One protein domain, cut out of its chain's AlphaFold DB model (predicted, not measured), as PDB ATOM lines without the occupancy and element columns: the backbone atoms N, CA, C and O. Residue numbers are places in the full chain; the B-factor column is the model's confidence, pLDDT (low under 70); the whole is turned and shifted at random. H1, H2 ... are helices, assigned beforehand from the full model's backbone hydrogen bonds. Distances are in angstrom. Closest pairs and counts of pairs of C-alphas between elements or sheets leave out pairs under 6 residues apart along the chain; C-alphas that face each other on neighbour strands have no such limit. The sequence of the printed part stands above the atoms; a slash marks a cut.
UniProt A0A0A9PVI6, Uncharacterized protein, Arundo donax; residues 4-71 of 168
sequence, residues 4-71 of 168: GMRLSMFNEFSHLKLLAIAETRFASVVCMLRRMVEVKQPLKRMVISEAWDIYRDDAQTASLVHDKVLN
ATOM      1  N   GLY A   4       9.227 -47.678 -22.388       75.44
ATOM      2  CA  GLY A   4       8.589 -46.909 -23.449       75.44
ATOM      3  C   GLY A   4       9.300 -45.597 -23.779       75.44
ATOM      4  O   GLY A   4       9.422 -45.287 -24.957       75.44
ATOM      5  N   MET A   5       9.833 -44.860 -22.794       83.69
ATOM      6  CA  MET A   5      10.416 -43.535 -23.064       83.69
ATOM      7  C   MET A   5      11.741 -43.638 -23.830       83.69
ATOM      8  O   MET A   5      11.891 -43.008 -24.871       83.69
ATOM      9  N   ARG A   6      12.677 -44.487 -23.376       85.19
ATOM     10  CA  ARG A   6      13.965 -44.722 -24.066       85.19
ATOM     11  C   ARG A   6      13.755 -45.252 -25.486       85.19
ATOM     12  O   ARG A   6      14.424 -44.822 -26.419       85.19
ATOM     13  N   LEU A   7      12.809 -46.179 -25.643       88.06
ATOM     14  CA  LEU A   7      12.468 -46.737 -26.947       88.06
ATOM     15  C   LEU A   7      11.813 -45.689 -27.857       88.06
ATOM     16  O   LEU A   7      12.137 -45.643 -29.037       88.06
ATOM     17  N   SER A   8      10.928 -44.846 -27.317       89.06
ATOM     18  CA  SER A   8      10.307 -43.745 -28.061       89.06
ATOM     19  C   SER A   8      11.358 -42.759 -28.560       89.06
ATOM     20  O   SER A   8      11.404 -42.508 -29.758       89.06
ATOM     21  N   MET A   9      12.253 -42.296 -27.677       90.75
ATOM     22  CA  MET A   9      13.358 -41.400 -28.041       90.75
ATOM     23  C   MET A   9      14.233 -41.997 -29.148       90.75
ATOM     24  O   MET A   9      14.585 -41.322 -30.106       90.75
ATOM     25  N   PHE A  10      14.575 -43.284 -29.054       92.38
ATOM     26  CA  PHE A  10      15.368 -43.940 -30.091       92.38
ATOM     27  C   PHE A  10      14.626 -44.034 -31.435       92.38
ATOM     28  O   PHE A  10      15.221 -43.804 -32.490       92.38
ATOM     29  N   ASN A  11      13.327 -44.342 -31.396       93.19
ATOM     30  CA  ASN A  11      12.498 -44.489 -32.591       93.19
ATOM     31  C   ASN A  11      12.279 -43.165 -33.347       93.19
ATOM     32  O   ASN A  11      11.926 -43.202 -34.523       93.19
ATOM     33  N   GLU A  12      12.512 -42.009 -32.715       94.19
ATOM     34  CA  GLU A  12      12.519 -40.704 -33.399       94.19
ATOM     35  C   GLU A  12      13.673 -40.582 -34.402       94.19
ATOM     36  O   GLU A  12      13.549 -39.903 -35.421       94.19
ATOM     37  N   PHE A  13      14.792 -41.269 -34.147       94.38
ATOM     38  CA  PHE A  13      16.001 -41.183 -34.968       94.38
ATOM     39  C   PHE A  13      16.266 -42.433 -35.813       94.38
ATOM     40  O   PHE A  13      17.155 -42.407 -36.666       94.38
ATOM     41  N   SER A  14      15.545 -43.535 -35.580       93.81
ATOM     42  CA  SER A  14      15.754 -44.806 -36.279       93.81
ATOM     43  C   SER A  14      14.483 -45.639 -36.387       93.81
ATOM     44  O   SER A  14      13.752 -45.815 -35.420       93.81
ATOM     45  N   HIS A  15      14.281 -46.265 -37.546       92.38
ATOM     46  CA  HIS A  15      13.284 -47.329 -37.714       92.38
ATOM     47  C   HIS A  15      13.846 -48.727 -37.398       92.38
ATOM     48  O   HIS A  15      13.103 -49.709 -37.350       92.38
ATOM     49  N   LEU A  16      15.164 -48.835 -37.206       93.69
ATOM     50  CA  LEU A  16      15.825 -50.081 -36.830       93.69
ATOM     51  C   LEU A  16      15.690 -50.317 -35.328       93.69
ATOM     52  O   LEU A  16      15.517 -49.388 -34.553       93.69
ATOM     53  N   LYS A  17      15.835 -51.574 -34.908       90.12
ATOM     54  CA  LYS A  17      15.865 -51.965 -33.492       90.12
ATOM     55  C   LYS A  17      17.233 -52.519 -33.128       90.12
ATOM     56  O   LYS A  17      17.833 -53.226 -33.941       90.12
ATOM     57  N   LEU A  18      17.696 -52.260 -31.908       89.44
ATOM     58  CA  LEU A  18      18.810 -53.018 -31.340       89.44
ATOM     59  C   LEU A  18      18.415 -54.495 -31.239       89.44
ATOM     60  O   LEU A  18      17.268 -54.823 -30.928       89.44
ATOM     61  N   LEU A  19      19.357 -55.378 -31.556       88.06
ATOM     62  CA  LEU A  19      19.131 -56.818 -31.557       88.06
ATOM     63  C   LEU A  19      19.710 -57.429 -30.282       88.06
ATOM     64  O   LEU A  19      20.847 -57.145 -29.922       88.06
ATOM     65  N   ALA A  20      18.930 -58.299 -29.646       85.12
ATOM     66  CA  ALA A  20      19.384 -59.199 -28.594       85.12
ATOM     67  C   ALA A  20      19.191 -60.629 -29.110       85.12
ATOM     68  O   ALA A  20      18.098 -61.190 -29.031       85.12
ATOM     69  N   ILE A  21      20.229 -61.174 -29.743       83.50
ATOM     70  CA  ILE A  21      20.196 -62.513 -30.340       83.50
ATOM     71  C   ILE A  21      20.763 -63.493 -29.314       83.50
ATOM     72  O   ILE A  21      21.854 -63.275 -28.798       83.50
ATOM     73  N   ALA A  22      20.036 -64.573 -29.024       77.81
ATOM     74  CA  ALA A  22      20.545 -65.629 -28.154       77.81
ATOM     75  C   ALA A  22      21.808 -66.267 -28.760       77.81
ATOM     76  O   ALA A  22      21.826 -66.584 -29.952       77.81
ATOM     77  N   GLU A  23      22.817 -66.542 -27.927       70.44
ATOM     78  CA  GLU A  23      24.128 -67.106 -28.319       70.44
ATOM     79  C   GLU A  23      24.062 -68.507 -28.963       70.44
ATOM     80  O   GLU A  23      25.064 -69.081 -29.365       70.44
ATOM     81  N   THR A  24      22.864 -69.064 -29.108       68.25
ATOM     82  CA  THR A  24      22.583 -70.387 -29.682       68.25
ATOM     83  C   THR A  24      22.806 -70.513 -31.195       68.25
ATOM     84  O   THR A  24      22.636 -71.604 -31.733       68.25
ATOM     85  N   ARG A  25      23.131 -69.427 -31.911       63.78
ATOM     86  CA  ARG A  25      23.251 -69.427 -33.380       63.78
ATOM     87  C   ARG A  25      24.599 -68.884 -33.839       63.78
ATOM     88  O   ARG A  25      25.084 -67.877 -33.309       63.78
ATOM     89  N   PHE A  26      25.158 -69.543 -34.855       74.06
ATOM     90  CA  PHE A  26      26.345 -69.100 -35.578       74.06
ATOM     91  C   PHE A  26      26.211 -67.616 -35.971       74.06
ATOM     92  O   PHE A  26      25.123 -67.151 -36.310       74.06
ATOM     93  N   ALA A  27      27.307 -66.860 -35.862       79.12
ATOM     94  CA  ALA A  27      27.393 -65.441 -36.228       79.12
ATOM     95  C   ALA A  27      26.449 -64.446 -35.516       79.12
ATOM     96  O   ALA A  27      26.356 -63.285 -35.930       79.12
ATOM     97  N   SER A  28      25.796 -64.838 -34.416       86.62
ATOM     98  CA  SER A  28      24.963 -63.937 -33.598       86.62
ATOM     99  C   SER A  28      25.695 -62.645 -33.201       86.62
ATOM    100  O   SER A  28      25.132 -61.557 -33.327       86.62
ATOM    101  N   VAL A  29      26.973 -62.746 -32.821       88.81
ATOM    102  CA  VAL A  29      27.828 -61.596 -32.479       88.81
ATOM    103  C   VAL A  29      28.012 -60.649 -33.666       88.81
ATOM    104  O   VAL A  29      27.763 -59.455 -33.524       88.81
ATOM    105  N   VAL A  30      28.372 -61.158 -34.849       90.06
ATOM    106  CA  VAL A  30      28.573 -60.332 -36.056       90.06
ATOM    107  C   VAL A  30      27.278 -59.621 -36.450       90.06
ATOM    108  O   VAL A  30      27.295 -58.435 -36.770       90.06
ATOM    109  N   CYS A  31      26.131 -60.299 -36.344       89.62
ATOM    110  CA  CYS A  31      24.830 -59.687 -36.619       89.62
ATOM    111  C   CYS A  31      24.481 -58.562 -35.629       89.62
ATOM    112  O   CYS A  31      23.938 -57.532 -36.036       89.62
ATOM    113  N   MET A  32      24.789 -58.741 -34.338       92.25
ATOM    114  CA  MET A  32      24.593 -57.697 -33.328       92.25
ATOM    115  C   MET A  32      25.541 -56.512 -33.547       92.25
ATOM    116  O   MET A  32      25.094 -55.368 -33.473       92.25
ATOM    117  N   LEU A  33      26.811 -56.766 -33.883       93.81
ATOM    118  CA  LEU A  33      27.793 -55.727 -34.210       93.81
ATOM    119  C   LEU A  33      27.370 -54.924 -35.443       93.81
ATOM    120  O   LEU A  33      27.337 -53.697 -35.372       93.81
ATOM    121  N   ARG A  34      26.949 -55.598 -36.525       94.19
ATOM    122  CA  ARG A  34      26.408 -54.944 -37.726       94.19
ATOM    123  C   ARG A  34      25.283 -53.985 -37.363       94.19
ATOM    124  O   ARG A  34      25.327 -52.811 -37.717       94.19
ATOM    125  N   ARG A  35      24.297 -54.466 -36.593       94.81
ATOM    126  CA  ARG A  35      23.181 -53.620 -36.160       94.81
ATOM    127  C   ARG A  35      23.655 -52.448 -35.306       94.81
ATOM    128  O   ARG A  35      23.131 -51.352 -35.463       94.81
ATOM    129  N   MET A  36      24.614 -52.663 -34.410       94.12
ATOM    130  CA  MET A  36      25.157 -51.607 -33.555       94.12
ATOM    131  C   MET A  36      25.812 -50.490 -34.380       94.12
ATOM    132  O   MET A  36      25.595 -49.313 -34.094       94.12
ATOM    133  N   VAL A  37      26.559 -50.852 -35.428       95.25
ATOM    134  CA  VAL A  37      27.162 -49.899 -36.371       95.25
ATOM    135  C   VAL A  37      26.082 -49.150 -37.162       95.25
ATOM    136  O   VAL A  37      26.122 -47.922 -37.214       95.25
ATOM    137  N   GLU A  38      25.065 -49.848 -37.687       95.56
ATOM    138  CA  GLU A  38      23.937 -49.237 -38.422       95.56
ATOM    139  C   GLU A  38      23.208 -48.162 -37.597       95.56
ATOM    140  O   GLU A  38      22.768 -47.145 -38.134       95.56
ATOM    141  N   VAL A  39      23.084 -48.365 -36.281       95.69
ATOM    142  CA  VAL A  39      22.370 -47.436 -35.390       95.69
ATOM    143  C   VAL A  39      23.281 -46.450 -34.655       95.69
ATOM    144  O   VAL A  39      22.793 -45.692 -33.818       95.69
ATOM    145  N   LYS A  40      24.579 -46.390 -34.983       95.62
ATOM    146  CA  LYS A  40      25.559 -45.471 -34.374       95.62
ATOM    147  C   LYS A  40      25.092 -44.016 -34.393       95.62
ATOM    148  O   LYS A  40      25.070 -43.360 -33.354       95.62
ATOM    149  N   GLN A  41      24.701 -43.509 -35.563       96.00
ATOM    150  CA  GLN A  41      24.264 -42.116 -35.708       96.00
ATOM    151  C   GLN A  41      22.934 -41.837 -34.994       96.00
ATOM    152  O   GLN A  41      22.869 -40.858 -34.249       96.00
ATOM    153  N   PRO A  42      21.898 -42.687 -35.127       96.06
ATOM    154  CA  PRO A  42      20.702 -42.567 -34.301       96.06
ATOM    155  C   PRO A  42      20.971 -42.566 -32.793       96.06
ATOM    156  O   PRO A  42      20.403 -41.741 -32.085       96.06
ATOM    157  N   LEU A  43      21.866 -43.428 -32.297       95.31
ATOM    158  CA  LEU A  43      22.243 -43.452 -30.882       95.31
ATOM    159  C   LEU A  43      22.913 -42.144 -30.452       95.31
ATOM    160  O   LEU A  43      22.542 -41.597 -29.417       95.31
ATOM    161  N   LYS A  44      23.851 -41.614 -31.251       96.06
ATOM    162  CA  LYS A  44      24.482 -40.312 -30.978       96.06
ATOM    163  C   LYS A  44      23.448 -39.185 -30.929       96.06
ATOM    164  O   LYS A  44      23.467 -38.385 -30.002       96.06
ATOM    165  N   ARG A  45      22.510 -39.143 -31.881       95.81
ATOM    166  CA  ARG A  45      21.432 -38.135 -31.895       95.81
ATOM    167  C   ARG A  45      20.509 -38.261 -30.689       95.81
ATOM    168  O   ARG A  45      20.168 -37.247 -30.095       95.81
ATOM    169  N   MET A  46      20.166 -39.489 -30.303       94.56
ATOM    170  CA  MET A  46      19.341 -39.755 -29.129       94.56
ATOM    171  C   MET A  46      19.981 -39.183 -27.861       94.56
ATOM    172  O   MET A  46      19.311 -38.451 -27.144       94.56
ATOM    173  N   VAL A  47      21.264 -39.464 -27.602       93.69
ATOM    174  CA  VAL A  47      21.924 -39.007 -26.362       93.69
ATOM    175  C   VAL A  47      22.225 -37.504 -26.336       93.69
ATOM    176  O   VAL A  47      22.431 -36.965 -25.259       93.69
ATOM    177  N   ILE A  48      22.232 -36.825 -27.491       94.19
ATOM    178  CA  ILE A  48      22.409 -35.360 -27.600       94.19
ATOM    179  C   ILE A  48      21.056 -34.615 -27.556       94.19
ATOM    180  O   ILE A  48      21.018 -33.393 -27.435       94.19
ATOM    181  N   SER A  49      19.932 -35.321 -27.694       93.69
ATOM    182  CA  SER A  49      18.606 -34.698 -27.769       93.69
ATOM    183  C   SER A  49      18.140 -34.117 -26.431       93.69
ATOM    184  O   SER A  49      18.425 -34.670 -25.372       93.69
ATOM    185  N   GLU A  50      17.309 -33.072 -26.476       90.69
ATOM    186  CA  GLU A  50      16.683 -32.490 -25.275       90.69
ATOM    187  C   GLU A  50      15.850 -33.521 -24.491       90.69
ATOM    188  O   GLU A  50      15.743 -33.461 -23.265       90.69
ATOM    189  N   ALA A  51      15.281 -34.514 -25.186       88.62
ATOM    190  CA  ALA A  51      14.531 -35.599 -24.560       88.62
ATOM    191  C   ALA A  51      15.405 -36.447 -23.616       88.62
ATOM    192  O   ALA A  51      14.900 -36.970 -22.616       88.62
ATOM    193  N   TRP A  52      16.709 -36.547 -23.896       90.12
ATOM    194  CA  TRP A  52      17.678 -37.232 -23.044       90.12
ATOM    195  C   TRP A  52      17.942 -36.475 -21.739       90.12
ATOM    196  O   TRP A  52      18.021 -37.099 -20.686       90.12
ATOM    197  N   ASP A  53      17.981 -35.141 -21.762       85.38
ATOM    198  CA  ASP A  53      18.208 -34.321 -20.557       85.38
ATOM    199  C   ASP A  53      17.032 -34.375 -19.569       85.38
ATOM    200  O   ASP A  53      17.192 -34.227 -18.350       85.38
ATOM    201  N   ILE A  54      15.827 -34.611 -20.090       85.06
ATOM    202  CA  ILE A  54      14.600 -34.776 -19.300       85.06
ATOM    203  C   ILE A  54      14.559 -36.165 -18.635       85.06
ATOM    204  O   ILE A  54      13.835 -36.379 -17.657       85.06
ATOM    205  N   TYR A  55      15.353 -37.121 -19.122       80.38
ATOM    206  CA  TYR A  55      15.365 -38.492 -18.634       80.38
ATOM    207  C   TYR A  55      15.967 -38.603 -17.219       80.38
ATOM    208  O   TYR A  55      17.157 -38.382 -17.003       80.38
ATOM    209  N   ARG A  56      15.145 -38.980 -16.225       73.44
ATOM    210  CA  ARG A  56      15.530 -38.997 -14.791       73.44
ATOM    211  C   ARG A  56      15.522 -40.374 -14.121       73.44
ATOM    212  O   ARG A  56      16.020 -40.503 -13.009       73.44
ATOM    213  N   ASP A  57      14.976 -41.391 -14.784       72.25
ATOM    214  CA  ASP A  57      14.696 -42.711 -14.191       72.25
ATOM    215  C   ASP A  57      15.963 -43.501 -13.794       72.25
ATOM    216  O   ASP A  57      15.888 -44.376 -12.936       72.25
ATOM    217  N   ASP A  58      17.111 -43.234 -14.426       82.12
ATOM    218  CA  ASP A  58      18.374 -43.932 -14.158       82.12
ATOM    219  C   ASP A  58      19.576 -43.069 -14.575       82.12
ATOM    220  O   ASP A  58      20.185 -43.272 -15.627       82.12
ATOM    221  N   ALA A  59      19.871 -42.045 -13.769       83.25
ATOM    222  CA  ALA A  59      20.875 -41.034 -14.097       83.25
ATOM    223  C   ALA A  59      22.289 -41.618 -14.270       83.25
ATOM    224  O   ALA A  59      23.037 -41.171 -15.139       83.25
ATOM    225  N   GLN A  60      22.653 -42.638 -13.486       87.56
ATOM    226  CA  GLN A  60      23.979 -43.252 -13.570       87.56
ATOM    227  C   GLN A  60      24.145 -44.050 -14.868       87.56
ATOM    228  O   GLN A  60      25.128 -43.856 -15.584       87.56
ATOM    229  N   THR A  61      23.179 -44.911 -15.208       88.31
ATOM    230  CA  THR A  61      23.229 -45.663 -16.469       88.31
ATOM    231  C   THR A  61      23.101 -44.729 -17.668       88.31
ATOM    232  O   THR A  61      23.787 -44.932 -18.665       88.31
ATOM    233  N   ALA A  62      22.272 -43.684 -17.580       88.69
ATOM    234  CA  ALA A  62      22.153 -42.679 -18.633       88.69
ATOM    235  C   ALA A  62      23.487 -41.955 -18.879       88.69
ATOM    236  O   ALA A  62      23.926 -41.884 -20.023       88.69
ATOM    237  N   SER A  63      24.182 -41.510 -17.827       90.69
ATOM    238  CA  SER A  63      25.515 -40.903 -17.965       90.69
ATOM    239  C   SER A  63      26.503 -41.866 -18.623       90.69
ATOM    240  O   SER A  63      27.191 -41.495 -19.568       90.69
ATOM    241  N   LEU A  64      26.524 -43.132 -18.191       92.38
ATOM    242  CA  LEU A  64      27.406 -44.140 -18.778       92.38
ATOM    243  C   LEU A  64      27.115 -44.359 -20.269       92.38
ATOM    244  O   LEU A  64      28.045 -44.438 -21.070       92.38
ATOM    245  N   VAL A  65      25.839 -44.475 -20.650       91.94
ATOM    246  CA  VAL A  65      25.427 -44.658 -22.050       91.94
ATOM    247  C   VAL A  65      25.804 -43.438 -22.882       91.94
ATOM    248  O   VAL A  65      26.378 -43.611 -23.955       91.94
ATOM    249  N   HIS A  66      25.531 -42.234 -22.384       93.75
ATOM    250  CA  HIS A  66      25.903 -40.980 -23.032       93.75
ATOM    251  C   HIS A  66      27.410 -40.937 -23.319       93.75
ATOM    252  O   HIS A  66      27.826 -40.826 -24.475       93.75
ATOM    253  N   ASP A  67      28.229 -41.153 -22.289       94.75
ATOM    254  CA  ASP A  67      29.686 -41.102 -22.402       94.75
ATOM    255  C   ASP A  67      30.219 -42.180 -23.349       94.75
ATOM    256  O   ASP A  67      31.122 -41.928 -24.147       94.75
ATOM    257  N   LYS A  68      29.645 -43.389 -23.313       94.94
ATOM    258  CA  LYS A  68      30.061 -44.486 -24.193       94.94
ATOM    259  C   LYS A  68      29.694 -44.226 -25.654       94.94
ATOM    260  O   LYS A  68      30.505 -44.483 -26.539       94.94
ATOM    261  N   VAL A  69      28.488 -43.720 -25.910       95.56
ATOM    262  CA  VAL A  69      27.974 -43.448 -27.262       95.56
ATOM    263  C   VAL A  69      28.698 -42.269 -27.914       95.56
ATOM    264  O   VAL A  69      28.854 -42.262 -29.135       95.56
ATOM    265  N   LEU A  70      29.193 -41.299 -27.147       95.62
ATOM    266  CA  LEU A  70      29.988 -40.191 -27.691       95.62
ATOM    267  C   LEU A  70      31.493 -40.489 -27.770       95.62
ATOM    268  O   LEU A  70      32.237 -39.742 -28.399       95.62
ATOM    269  N   ASN A  71      31.955 -41.596 -27.191       96.25
ATOM    270  CA  ASN A  71      33.362 -41.974 -27.217       96.25
ATOM    271  C   ASN A  71      33.764 -42.588 -28.572       96.25
ATOM    272  O   ASN A  71      33.362 -43.699 -28.915       96.25
TER     273      ASN A  71
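This is residues 4 to 71 of the 168 residues of an uncharacterized protein of Arundo donax (UniProt A0A0A9PVI6). A small helical body has H3 as its core, with H1 and the last part of H5 packing on it while staying apart from each other, and the short H4 near H1 at the end away from H2. An arm makes the length: the link after H1 runs out from this body, turns at residues 22 to 27, which stick out, and H2 folds back to H3. The printed part has 68 residues with five named helices, H1 to H5 in order, and no named strand; its class is all helix. It is only just compact, close to loose, with a radius of gyration of the C-alphas of 13.1 A, and elongated, spanning 40 by 25 by 23 A.

H1, residues 4 to 13, begins at C-alpha 4 (8.589, -46.909, -23.449) and is 14.8 A long from first to last C-alpha. H2, residues 28 to 38, is 15.5 A long and begins at C-alpha 28 (24.963, -63.937, -33.598). H3 is residues 40 to 48, 12.6 A, and H4 residues 50 to 53, 5.3 A. H5, residues 59 to 70, is 16.4 A long and ends at C-alpha 70 (29.988, -40.191, -27.691).

H1 and H3 touch, closest at the C-alphas of Phe 13 and Pro 42, 4.9 A, at a steep tilt of 61 degrees, opposite ways. H5 touches H3 with residues 65 to 70 alone, closest at the C-alphas of Val 47 and His 66, 5.6 A, at a steep tilt of 46 degrees, opposite ways. H2 and H3 meet only through their link. H4 is close to H1 but not clearly touching, with the C-alphas of Met 9 and Ala 51 closest at 6.9 A. H2, H3 and H5 have every O i to N i+4 pair within hydrogen-bond range, H1 has 5 of 6, and H4 is too short for such a pair.

The C-alphas of Phe 26 and Ile 54 are the two farthest apart, 39.8 A. The printed part has no cut. The link from H1 to H2, 14 residues, is long. The mean pLDDT of the printed part is 88.8; residues 24 to 25 are under 70.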